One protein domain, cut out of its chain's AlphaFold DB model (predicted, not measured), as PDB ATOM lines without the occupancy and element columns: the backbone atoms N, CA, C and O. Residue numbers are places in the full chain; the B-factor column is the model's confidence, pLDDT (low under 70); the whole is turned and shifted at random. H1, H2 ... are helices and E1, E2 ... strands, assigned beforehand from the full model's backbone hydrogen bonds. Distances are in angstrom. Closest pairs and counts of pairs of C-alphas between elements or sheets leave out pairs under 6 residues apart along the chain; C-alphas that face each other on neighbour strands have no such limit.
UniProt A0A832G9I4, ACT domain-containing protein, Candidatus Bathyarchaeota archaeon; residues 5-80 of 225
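What this domain is: This is residues 5 to 80 of the 225 residues of the protein "ACT domain-containing protein" of Candidatus Bathyarchaeota archaeon (UniProt A0A832G9I4). A small twisted sheet of four strands has the short helix H1 standing up from it over the edge strand E2, and H2 folds back beside H1 as a helical hairpin without being on the sheet, while the long unnamed stretch of residues 10 to 29 makes a wide loop reaching out to Leu 21. The 76 printed residues run E1 E2 H1 H2 E3 E4, and the mixed sheet has the order E1 E3 E4 E2. The class is mixed, helices and strands, with 33 residues in named elements, under half. The whole is compact, radius of gyration of the C-alphas 11.8 A, spanning 34 by 29 by 16 A.

Where its parts are: Find C-alpha 5 at (5.695, -30.680, 41.623); from there E1, residues 5 to 9, runs 12.8 A. E2, residues 30 to 32, runs 6.9 A. H1, residues 33 to 41, begins at (9.747, -33.959, 28.558) and runs 12.2 A. H2, residues 49 to 54, runs 10.2 A, and E3, residues 60 to 65, 16.3 A. E4, residues 76 to 79, runs 9.3 A and ends at (6.201, -29.502, 29.578).

How they stand to each other: Look first at E1 and E3, parallel, with N 7 and O 62 at 2.8 A. E3 and E4 form an antiparallel hairpin, with N 78 and O 61 at 2.8 A. E4 and E2 are parallel, with N 79 and O 31 at 2.9 A. H1 is on the sheet over E2, at a height over the sheet of 8.1 A, and stands up from it at 84 degrees. H1 and H2, a hairpin, touch, closest at the C-alphas of Phe 37 and Ala 49, 5.0 A, and run opposite ways at a shallow tilt of 32 degrees, only just short of steep. H2 is not on the sheet. Every O i to N i+4 pair of H1 is within hydrogen-bond range; in H2 0 of 2 are, but 3 of 3 O i to N i+3 pairs.

The domain as a whole: The C-alphas farthest apart are those of Leu 21 and Asn 58, 35.2 A. The printed part has no cut, and the link E1 to E2, 20 residues, is long. No printed residue has a pLDDT under 70.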
ATOM      1  N   VAL A   5       4.479 -30.123  41.035       95.00
ATOM      2  CA  VAL A   5       5.695 -30.680  41.623       95.00
ATOM      3  C   VAL A   5       6.837 -29.712  41.334       95.00
ATOM      4  O   VAL A   5       7.096 -29.366  40.182       95.00
ATOM      5  N   ILE A   6       7.534 -29.284  42.385       94.81
ATOM      6  CA  ILE A   6       8.663 -28.356  42.285       94.81
ATOM      7  C   ILE A   6       9.934 -29.084  42.716       94.81
ATOM      8  O   ILE A   6      10.040 -29.570  43.842       94.81
ATOM      9  N   LEU A   7      10.908 -29.150  41.816       94.31
ATOM     10  CA  LEU A   7      12.251 -29.642  42.077       94.31
ATOM     11  C   LEU A   7      13.134 -28.464  42.475       94.31
ATOM     12  O   LEU A   7      13.551 -27.674  41.631       94.31
ATOM     13  N   VAL A   8      13.428 -28.369  43.765       94.00
ATOM     14  CA  VAL A   8      14.318 -27.341  44.303       94.00
ATOM     15  C   VAL A   8      15.770 -27.809  44.160       94.00
ATOM     16  O   VAL A   8      16.124 -28.904  44.608       94.00
ATOM     17  N   LYS A   9      16.601 -27.013  43.483       92.06
ATOM     18  CA  LYS A   9      17.989 -27.335  43.114       92.06
ATOM     19  C   LYS A   9      18.925 -26.169  43.417       92.06
ATOM     20  O   LYS A   9      18.481 -25.098  43.798       92.06
ATOM     21  N   GLU A  10      20.232 -26.385  43.281       88.50
ATOM     22  CA  GLU A  10      21.198 -25.282  43.393       88.50
ATOM     23  C   GLU A  10      21.118 -24.360  42.168       88.50
ATOM     24  O   GLU A  10      21.127 -23.139  42.297       88.50
ATOM     25  N   ALA A  11      20.963 -24.952  40.982       86.12
ATOM     26  CA  ALA A  11      20.794 -24.222  39.733       86.12
ATOM     27  C   ALA A  11      19.456 -23.460  39.677       86.12
ATOM     28  O   ALA A  11      18.442 -23.936  40.182       86.12
ATOM     29  N   GLU A  12      19.456 -22.312  38.989       87.38
ATOM     30  CA  GLU A  12      18.281 -21.451  38.728       87.38
ATOM     31  C   GLU A  12      17.165 -22.143  37.933       87.38
ATOM     32  O   GLU A  12      16.009 -21.734  37.988       87.38
ATOM     33  N   GLY A  13      17.496 -23.232  37.245       92.94
ATOM     34  CA  GLY A  13      16.590 -24.048  36.456       92.94
ATOM     35  C   GLY A  13      17.383 -25.094  35.679       92.94
ATOM     36  O   GLY A  13      18.477 -25.503  36.082       92.94
ATOM     37  N   VAL A  14      16.855 -25.506  34.532       96.06
ATOM     38  CA  VAL A  14      17.620 -26.213  33.504       96.06
ATOM     39  C   VAL A  14      18.396 -25.168  32.702       96.06
ATOM     40  O   VAL A  14      17.816 -24.258  32.110       96.06
ATOM     41  N   LEU A  15      19.719 -25.288  32.708       94.56
ATOM     42  CA  LEU A  15      20.628 -24.363  32.032       94.56
ATOM     43  C   LEU A  15      20.953 -24.859  30.618       94.56
ATOM     44  O   LEU A  15      21.018 -26.063  30.379       94.56
ATOM     45  N   SER A  16      21.222 -23.934  29.694       94.88
ATOM     46  CA  SER A  16      21.588 -24.246  28.305       94.88
ATOM     47  C   SER A  16      22.932 -24.976  28.163       94.88
ATOM     48  O   SER A  16      23.208 -25.545  27.112       94.88
ATOM     49  N   ALA A  17      23.781 -24.921  29.191       93.38
ATOM     50  CA  ALA A  17      25.053 -25.629  29.294       93.38
ATOM     51  C   ALA A  17      25.445 -25.786  30.775       93.38
ATOM     52  O   ALA A  17      24.887 -25.110  31.640       93.38
ATOM     53  N   ASP A  18      26.417 -26.657  31.070       91.38
ATOM     54  CA  ASP A  18      26.978 -26.766  32.421       91.38
ATOM     55  C   ASP A  18      27.740 -25.468  32.773       91.38
ATOM     56  O   ASP A  18      28.726 -25.155  32.096       91.38
ATOM     57  N   PRO A  19      27.338 -24.721  33.822       90.25
ATOM     58  CA  PRO A  19      27.988 -23.472  34.223       90.25
ATOM     59  C   PRO A  19      29.446 -23.659  34.661       90.25
ATOM     60  O   PRO A  19      30.203 -22.693  34.694       90.25
ATOM     61  N   LYS A  20      29.863 -24.889  34.998       90.75
ATOM     62  CA  LYS A  20      31.268 -25.210  35.295       90.75
ATOM     63  C   LYS A  20      32.141 -25.230  34.042       90.75
ATOM     64  O   LYS A  20      33.356 -25.108  34.160       90.75
ATOM     65  N   LEU A  21      31.537 -25.427  32.869       92.88
ATOM     66  CA  LEU A  21      32.226 -25.519  31.581       92.88
ATOM     67  C   LEU A  21      32.045 -24.250  30.747       92.88
ATOM     68  O   LEU A  21      32.999 -23.781  30.134       92.88
ATOM     69  N   ILE A  22      30.828 -23.703  30.721       94.56
ATOM     70  CA  ILE A  22      30.473 -22.521  29.937       94.56
ATOM     71  C   ILE A  22      30.035 -21.409  30.892       94.56
ATOM     72  O   ILE A  22      29.054 -21.598  31.611       94.56
ATOM     73  N   PRO A  23      30.710 -20.246  30.905       93.75
ATOM     74  CA  PRO A  23      30.284 -19.123  31.728       93.75
ATOM     75  C   PRO A  23      28.962 -18.540  31.214       93.75
ATOM     76  O   PRO A  23      28.729 -18.471  30.008       93.75
ATOM     77  N   ASN A  24      28.122 -18.064  32.136       92.06
ATOM     78  CA  ASN A  24      26.834 -17.416  31.855       92.06
ATOM     79  C   ASN A  24      25.879 -18.242  30.962       92.06
ATOM     80  O   ASN A  24      25.368 -17.714  29.968       92.06
ATOM     81  N   PRO A  25      25.617 -19.530  31.266       94.81
ATOM     82  CA  PRO A  25      24.632 -20.286  30.510       94.81
ATOM     83  C   PRO A  25      23.237 -19.697  30.744       94.81
ATOM     84  O   PRO A  25      22.909 -19.219  31.830       94.81
ATOM     85  N   ARG A  26      22.394 -19.749  29.716       94.81
ATOM     86  CA  ARG A  26      21.037 -19.213  29.780       94.81
ATOM     87  C   ARG A  26      20.126 -20.191  30.519       94.81
ATOM     88  O   ARG A  26      20.140 -21.383  30.219       94.81
ATOM     89  N   VAL A  27      19.299 -19.685  31.428       94.50
ATOM     90  CA  VAL A  27      18.203 -20.460  32.026       94.50
ATOM     91  C   VAL A  27      17.112 -20.663  30.977       94.50
ATOM     92  O   VAL A  27      16.717 -19.716  30.295       94.50
ATOM     93  N   LEU A  28      16.645 -21.897  30.805       96.50
ATOM     94  CA  LEU A  28      15.533 -22.195  29.909       96.50
ATOM     95  C   LEU A  28      14.206 -21.890  30.606       96.50
ATOM     96  O   LEU A  28      14.002 -22.314  31.740       96.50
ATOM     97  N   ASP A  29      13.276 -21.229  29.921       96.31
ATOM     98  CA  ASP A  29      11.928 -21.009  30.465       96.31
ATOM     99  C   ASP A  29      11.110 -22.306  30.456       96.31
ATOM    100  O   ASP A  29      10.395 -22.630  31.406       96.31
ATOM    101  N   ARG A  30      11.230 -23.070  29.362       97.44
ATOM    102  CA  ARG A  30      10.531 -24.336  29.133       97.44
ATOM    103  C   ARG A  30      11.439 -25.354  28.458       97.44
ATOM    104  O   ARG A  30      12.318 -24.972  27.688       97.44
ATOM    105  N   ILE A  31      11.186 -26.628  28.730       96.94
ATOM    106  CA  ILE A  31      11.807 -27.768  28.050       96.94
ATOM    107  C   ILE A  31      10.781 -28.895  27.911       96.94
ATOM    108  O   ILE A  31      10.029 -29.158  28.853       96.94
ATOM    109  N   ASP A  32      10.715 -29.539  26.748       95.00
ATOM    110  CA  ASP A  32       9.841 -30.695  26.548       95.00
ATOM    111  C   ASP A  32      10.330 -31.913  27.350       95.00
ATOM    112  O   ASP A  32      11.516 -32.063  27.659       95.00
ATOM    113  N   ILE A  33       9.414 -32.801  27.734       92.75
ATOM    114  CA  ILE A  33       9.747 -33.959  28.558       92.75
ATOM    115  C   ILE A  33      10.717 -34.918  27.856       92.75
ATOM    116  O   ILE A  33      11.581 -35.485  28.528       92.75
ATOM    117  N   HIS A  34      10.634 -35.064  26.529       88.25
ATOM    118  CA  HIS A  34      11.550 -35.890  25.744       88.25
ATOM    119  C   HIS A  34      12.937 -35.240  25.671       88.25
ATOM    120  O   HIS A  34      13.949 -35.928  25.828       88.25
ATOM    121  N   GLU A  35      12.997 -33.912  25.525       91.94
ATOM    122  CA  GLU A  35      14.247 -33.141  25.560       91.94
ATOM    123  C   GLU A  35      14.929 -33.256  26.928       91.94
ATOM    124  O   GLU A  35      16.116 -33.577  27.011       91.94
ATOM    125  N   MET A  36      14.178 -33.067  28.017       94.12
ATOM    126  CA  MET A  36      14.704 -33.204  29.376       94.12
ATOM    127  C   MET A  36      15.156 -34.640  29.661       94.12
ATOM    128  O   MET A  36      16.181 -34.849  30.313       94.12
ATOM    129  N   PHE A  37      14.431 -35.640  29.158       91.56
ATOM    130  CA  PHE A  37      14.807 -37.048  29.282       91.56
ATOM    131  C   PHE A  37      16.122 -37.347  28.558       91.56
ATOM    132  O   PHE A  37      17.026 -37.953  29.142       91.56
ATOM    133  N   ALA A  38      16.273 -36.862  27.323       88.62
ATOM    134  CA  ALA A  38      17.515 -36.975  26.568       88.62
ATOM    135  C   ALA A  38      18.673 -36.253  27.274       88.62
ATOM    136  O   ALA A  38      19.756 -36.824  27.410       88.62
ATOM    137  N   LEU A  39      18.434 -35.042  27.787       92.12
ATOM    138  CA  LEU A  39      19.425 -34.233  28.496       92.12
ATOM    139  C   LEU A  39      19.887 -34.906  29.801       92.12
ATOM    140  O   LEU A  39      21.086 -34.971  30.081       92.12
ATOM    141  N   ALA A  40      18.958 -35.478  30.572       92.00
ATOM    142  CA  ALA A  40      19.260 -36.224  31.791       92.00
ATOM    143  C   ALA A  40      20.080 -37.495  31.498       92.00
ATOM    144  O   ALA A  40      21.107 -37.726  32.138       92.00
ATOM    145  N   HIS A  41      19.709 -38.277  30.476       87.75
ATOM    146  CA  HIS A  41      20.515 -39.421  30.019       87.75
ATOM    147  C   HIS A  41      21.835 -39.027  29.343       87.75
ATOM    148  O   HIS A  41      22.729 -39.867  29.213       87.75
ATOM    149  N   GLY A  42      21.954 -37.781  28.886       87.44
ATOM    150  CA  GLY A  42      23.189 -37.170  28.398       87.44
ATOM    151  C   GLY A  42      24.139 -36.734  29.517       87.44
ATOM    152  O   GLY A  42      25.265 -36.342  29.230       87.44
ATOM    153  N   GLY A  43      23.716 -36.830  30.784       88.00
ATOM    154  CA  GLY A  43      24.549 -36.562  31.957       88.00
ATOM    155  C   GLY A  43      24.143 -35.333  32.768       88.00
ATOM    156  O   GLY A  43      24.762 -35.072  33.802       88.00
ATOM    157  N   ALA A  44      23.106 -34.591  32.363       90.75
ATOM    158  CA  ALA A  44      22.639 -33.444  33.132       90.75
ATOM    159  C   ALA A  44      22.044 -33.883  34.478       90.75
ATOM    160  O   ALA A  44      21.028 -34.574  34.551       90.75
ATOM    161  N   LYS A  45      22.652 -33.430  35.577       88.31
ATOM    162  CA  LYS A  45      22.301 -33.848  36.946       88.31
ATOM    163  C   LYS A  45      21.196 -32.992  37.578       88.31
ATOM    164  O   LYS A  45      21.283 -32.631  38.749       88.31
ATOM    165  N   ILE A  46      20.151 -32.663  36.818       90.44
ATOM    166  CA  ILE A  46      19.009 -31.879  37.321       90.44
ATOM    167  C   ILE A  46      17.933 -32.799  37.905       90.44
ATOM    168  O   ILE A  46      17.558 -32.672  39.073       90.44
ATOM    169  N   ILE A  47      17.492 -33.781  37.122       92.19
ATOM    170  CA  ILE A  47      16.505 -34.796  37.494       92.19
ATOM    171  C   ILE A  47      17.007 -36.163  37.019       92.19
ATOM    172  O   ILE A  47      17.702 -36.247  36.008       92.19
ATOM    173  N   LYS A  48      16.674 -37.239  37.738       92.00
ATOM    174  CA  LYS A  48      16.842 -38.594  37.197       92.00
ATOM    175  C   LYS A  48      15.853 -38.790  36.046       92.00
ATOM    176  O   LYS A  48      14.674 -38.488  36.223       92.00
ATOM    177  N   ALA A  49      16.319 -39.276  34.897       90.75
ATOM    178  CA  ALA A  49      15.501 -39.395  33.688       90.75
ATOM    179  C   ALA A  49      14.244 -40.252  33.926       90.75
ATOM    180  O   ALA A  49      13.151 -39.915  33.480       90.75
ATOM    181  N   GLU A  50      14.367 -41.303  34.736       88.81
ATOM    182  CA  GLU A  50      13.288 -42.233  35.062       88.81
ATOM    183  C   GLU A  50      12.149 -41.562  35.838       88.81
ATOM    184  O   GLU A  50      11.002 -41.993  35.736       88.81
ATOM    185  N   ALA A  51      12.432 -40.483  36.578       91.69
ATOM    186  CA  ALA A  51      11.414 -39.746  37.323       91.69
ATOM    187  C   ALA A  51      10.429 -39.009  36.396       91.69
ATOM    188  O   ALA A  51       9.278 -38.795  36.773       91.69
ATOM    189  N   LEU A  52      10.850 -38.660  35.174       92.19
ATOM    190  CA  LEU A  52      10.005 -37.953  34.205       92.19
ATOM    191  C   LEU A  52       8.808 -38.801  33.755       92.19
ATOM    192  O   LEU A  52       7.738 -38.260  33.494       92.19
ATOM    193  N   LYS A  53       8.937 -40.133  33.759       89.12
ATOM    194  CA  LYS A  53       7.860 -41.077  33.401       89.12
ATOM    195  C   LYS A  53       6.622 -40.965  34.295       89.12
ATOM    196  O   LYS A  53       5.554 -41.427  33.917       89.12
ATOM    197  N   TYR A  54       6.764 -40.373  35.479       90.12
ATOM    198  CA  TYR A  54       5.686 -40.248  36.459       90.12
ATOM    199  C   TYR A  54       4.943 -38.908  36.383       90.12
ATOM    200  O   TYR A  54       3.992 -38.699  37.141       90.12
ATOM    201  N   LYS A  55       5.352 -37.992  35.492       92.75
ATOM    202  CA  LYS A  55       4.663 -36.713  35.307       92.75
ATOM    203  C   LYS A  55       3.271 -36.942  34.711       92.75
ATOM    204  O   LYS A  55       3.120 -37.624  33.703       92.75
ATOM    205  N   LEU A  56       2.250 -36.329  35.312       92.31
ATOM    206  CA  LEU A  56       0.859 -36.437  34.855       92.31
ATOM    207  C   LEU A  56       0.477 -35.313  33.863       92.31
ATOM    208  O   LEU A  56       1.049 -34.222  33.953       92.31
ATOM    209  N   PRO A  57      -0.506 -35.528  32.952       89.38
ATOM    210  CA  PRO A  57      -0.861 -34.563  31.898       89.38
ATOM    211  C   PRO A  57      -1.179 -33.154  32.412       89.38
ATOM    212  O   PRO A  57      -0.686 -32.170  31.875       89.38
ATOM    213  N   ASN A  58      -1.928 -33.065  33.513       90.31
ATOM    214  CA  ASN A  58      -2.364 -31.796  34.109       90.31
ATOM    215  C   ASN A  58      -1.494 -31.355  35.296       90.31
ATOM    216  O   ASN A  58      -1.900 -30.492  36.069       90.31
ATOM    217  N   GLN A  59      -0.332 -31.982  35.494       95.06
ATOM    218  CA  GLN A  59       0.574 -31.650  36.586       95.06
ATOM    219  C   GLN A  59       1.697 -30.752  36.077       95.06
ATOM    220  O   GLN A  59       2.421 -31.118  35.146       95.06
ATOM    221  N   ARG A  60       1.872 -29.597  36.720       95.12
ATOM    222  CA  ARG A  60       3.037 -28.741  36.484       95.12
ATOM    223  C   ARG A  60       4.274 -29.365  37.114       95.12
ATOM    224  O   ARG A  60       4.220 -29.841  38.246       95.12
ATOM    225  N   LEU A  61       5.382 -29.361  36.381       96.56
ATOM    226  CA  LEU A  61       6.685 -29.791  36.876       96.56
ATOM    227  C   LEU A  61       7.677 -28.658  36.633       96.56
ATOM    228  O   LEU A  61       7.907 -28.291  35.484       96.56
ATOM    229  N   ARG A  62       8.253 -28.100  37.700       96.06
ATOM    230  CA  ARG A  62       9.226 -27.001  37.604       96.06
ATOM    231  C   ARG A  62      10.535 -27.334  38.295       96.06
ATOM    232  O   ARG A  62      10.542 -28.028  39.307       96.06
ATOM    233  N   VAL A  63      11.625 -26.791  37.771       95.88
ATOM    234  CA  VAL A  63      12.936 -26.750  38.425       95.88
ATOM    235  C   VAL A  63      13.205 -25.310  38.839       95.88
ATOM    236  O   VAL A  63      13.162 -24.422  37.991       95.88
ATOM    237  N   VAL A  64      13.470 -25.087  40.125       94.50
ATOM    238  CA  VAL A  64      13.748 -23.758  40.695       94.50
ATOM    239  C   VAL A  64      14.977 -23.811  41.598       94.50
ATOM    240  O   VAL A  64      15.276 -24.863  42.170       94.50
ATOM    241  N   SER A  65      15.663 -22.680  41.771       91.94
ATOM    242  CA  SER A  65      16.771 -22.602  42.730       91.94
ATOM    243  C   SER A  65      16.274 -22.428  44.162       91.94
ATOM    244  O   SER A  65      15.325 -21.687  44.402       91.94
ATOM    245  N   PHE A  66      16.955 -23.035  45.138       89.06
ATOM    246  CA  PHE A  66      16.745 -22.681  46.548       89.06
ATOM    247  C   PHE A  66      17.245 -21.267  46.881       89.06
ATOM    248  O   PHE A  66      16.789 -20.682  47.861       89.06
ATOM    249  N   ALA A  67      18.174 -20.713  46.091       86.56
ATOM    250  CA  ALA A  67      18.769 -19.401  46.343       86.56
ATOM    251  C   ALA A  67      17.758 -18.253  46.195       86.56
ATOM    252  O   ALA A  67      17.968 -17.182  46.759       86.56
ATOM    253  N   SER A  68      16.645 -18.476  45.484       79.00
ATOM    254  CA  SER A  68      15.582 -17.479  45.334       79.00
ATOM    255  C   SER A  68      14.799 -17.233  46.627       79.00
ATOM    256  O   SER A  68      14.159 -16.193  46.757       79.00
ATOM    257  N   GLY A  69      14.799 -18.190  47.565       82.69
ATOM    258  CA  GLY A  69      13.987 -18.133  48.784       82.69
ATOM    259  C   GLY A  69      12.466 -18.131  48.549       82.69
ATOM    260  O   GLY A  69      11.712 -18.069  49.519       82.69
ATOM    261  N   ASP A  70      12.000 -18.222  47.297       86.19
ATOM    262  CA  ASP A  70      10.588 -18.226  46.906       86.19
ATOM    263  C   ASP A  70      10.334 -19.334  45.876       86.19
ATOM    264  O   ASP A  70      10.862 -19.310  44.768       86.19
ATOM    265  N   LEU A  71       9.468 -20.295  46.204       87.12
ATOM    266  CA  LEU A  71       9.094 -21.395  45.299       87.12
ATOM    267  C   LEU A  71       8.295 -20.931  44.067       87.12
ATOM    268  O   LEU A  71       8.120 -21.680  43.097       87.12
ATOM    269  N   ARG A  72       7.789 -19.696  44.092       85.25
ATOM    270  CA  ARG A  72       7.139 -19.034  42.956       85.25
ATOM    271  C   ARG A  72       8.147 -18.342  42.044       85.25
ATOM    272  O   ARG A  72       7.729 -17.736  41.060       85.25
ATOM    273  N   SER A  73       9.443 -18.407  42.360       83.81
ATOM    274  CA  SER A  73      10.477 -17.842  41.507       83.81
ATOM    275  C   SER A  73      10.423 -18.447  40.109       83.81
ATOM    276  O   SER A  73      10.037 -19.607  39.912       83.81
ATOM    277  N   HIS A  74      10.851 -17.640  39.141       84.50
ATOM    278  CA  HIS A  74      11.068 -18.103  37.782       84.50
ATOM    279  C   HIS A  74      12.114 -19.226  37.772       84.50
ATOM    280  O   HIS A  74      12.987 -19.290  38.638       84.50
ATOM    281  N   GLY A  75      11.982 -20.133  36.820       91.56
ATOM    282  CA  GLY A  75      12.820 -21.312  36.664       91.56
ATOM    283  C   GLY A  75      12.451 -21.991  35.354       91.56
ATOM    284  O   GLY A  75      11.911 -21.343  34.459       91.56
ATOM    285  N   THR A  76      12.674 -23.296  35.249       97.06
ATOM    286  CA  THR A  76      12.297 -24.043  34.041       97.06
ATOM    287  C   THR A  76      11.057 -24.880  34.284       97.06
ATOM    288  O   THR A  76      11.036 -25.709  35.196       97.06
ATOM    289  N   GLU A  77      10.043 -24.722  33.442       97.19
ATOM    290  CA  GLU A  77       8.900 -25.631  33.378       97.19
ATOM    291  C   GLU A  77       9.195 -26.794  32.418       97.19
ATOM    292  O   GLU A  77       9.534 -26.593  31.253       97.19
ATOM    293  N   ILE A  78       9.054 -28.026  32.906       97.31
ATOM    294  CA  ILE A  78       9.118 -29.228  32.074       97.31
ATOM    295  C   ILE A  78       7.702 -29.495  31.557       97.31
ATOM    296  O   ILE A  78       6.804 -29.819  32.342       97.31
ATOM    297  N   ILE A  79       7.498 -29.338  30.251       96.38
ATOM    298  CA  ILE A  79       6.201 -29.502  29.578       96.38
ATOM    299  C   ILE A  79       6.063 -30.900  28.965       96.38
ATOM    300  O   ILE A  79       7.037 -31.634  28.862       96.38
ATOM    301  N   GLY A  80       4.844 -31.283  28.582       93.00
ATOM    302  CA  GLY A  80       4.572 -32.612  28.025       93.00
ATOM    303  C   GLY A  80       4.463 -33.708  29.089       93.00
ATOM    304  O   GLY A  80       4.519 -33.446  30.299       93.00
TER     305      GLY A  80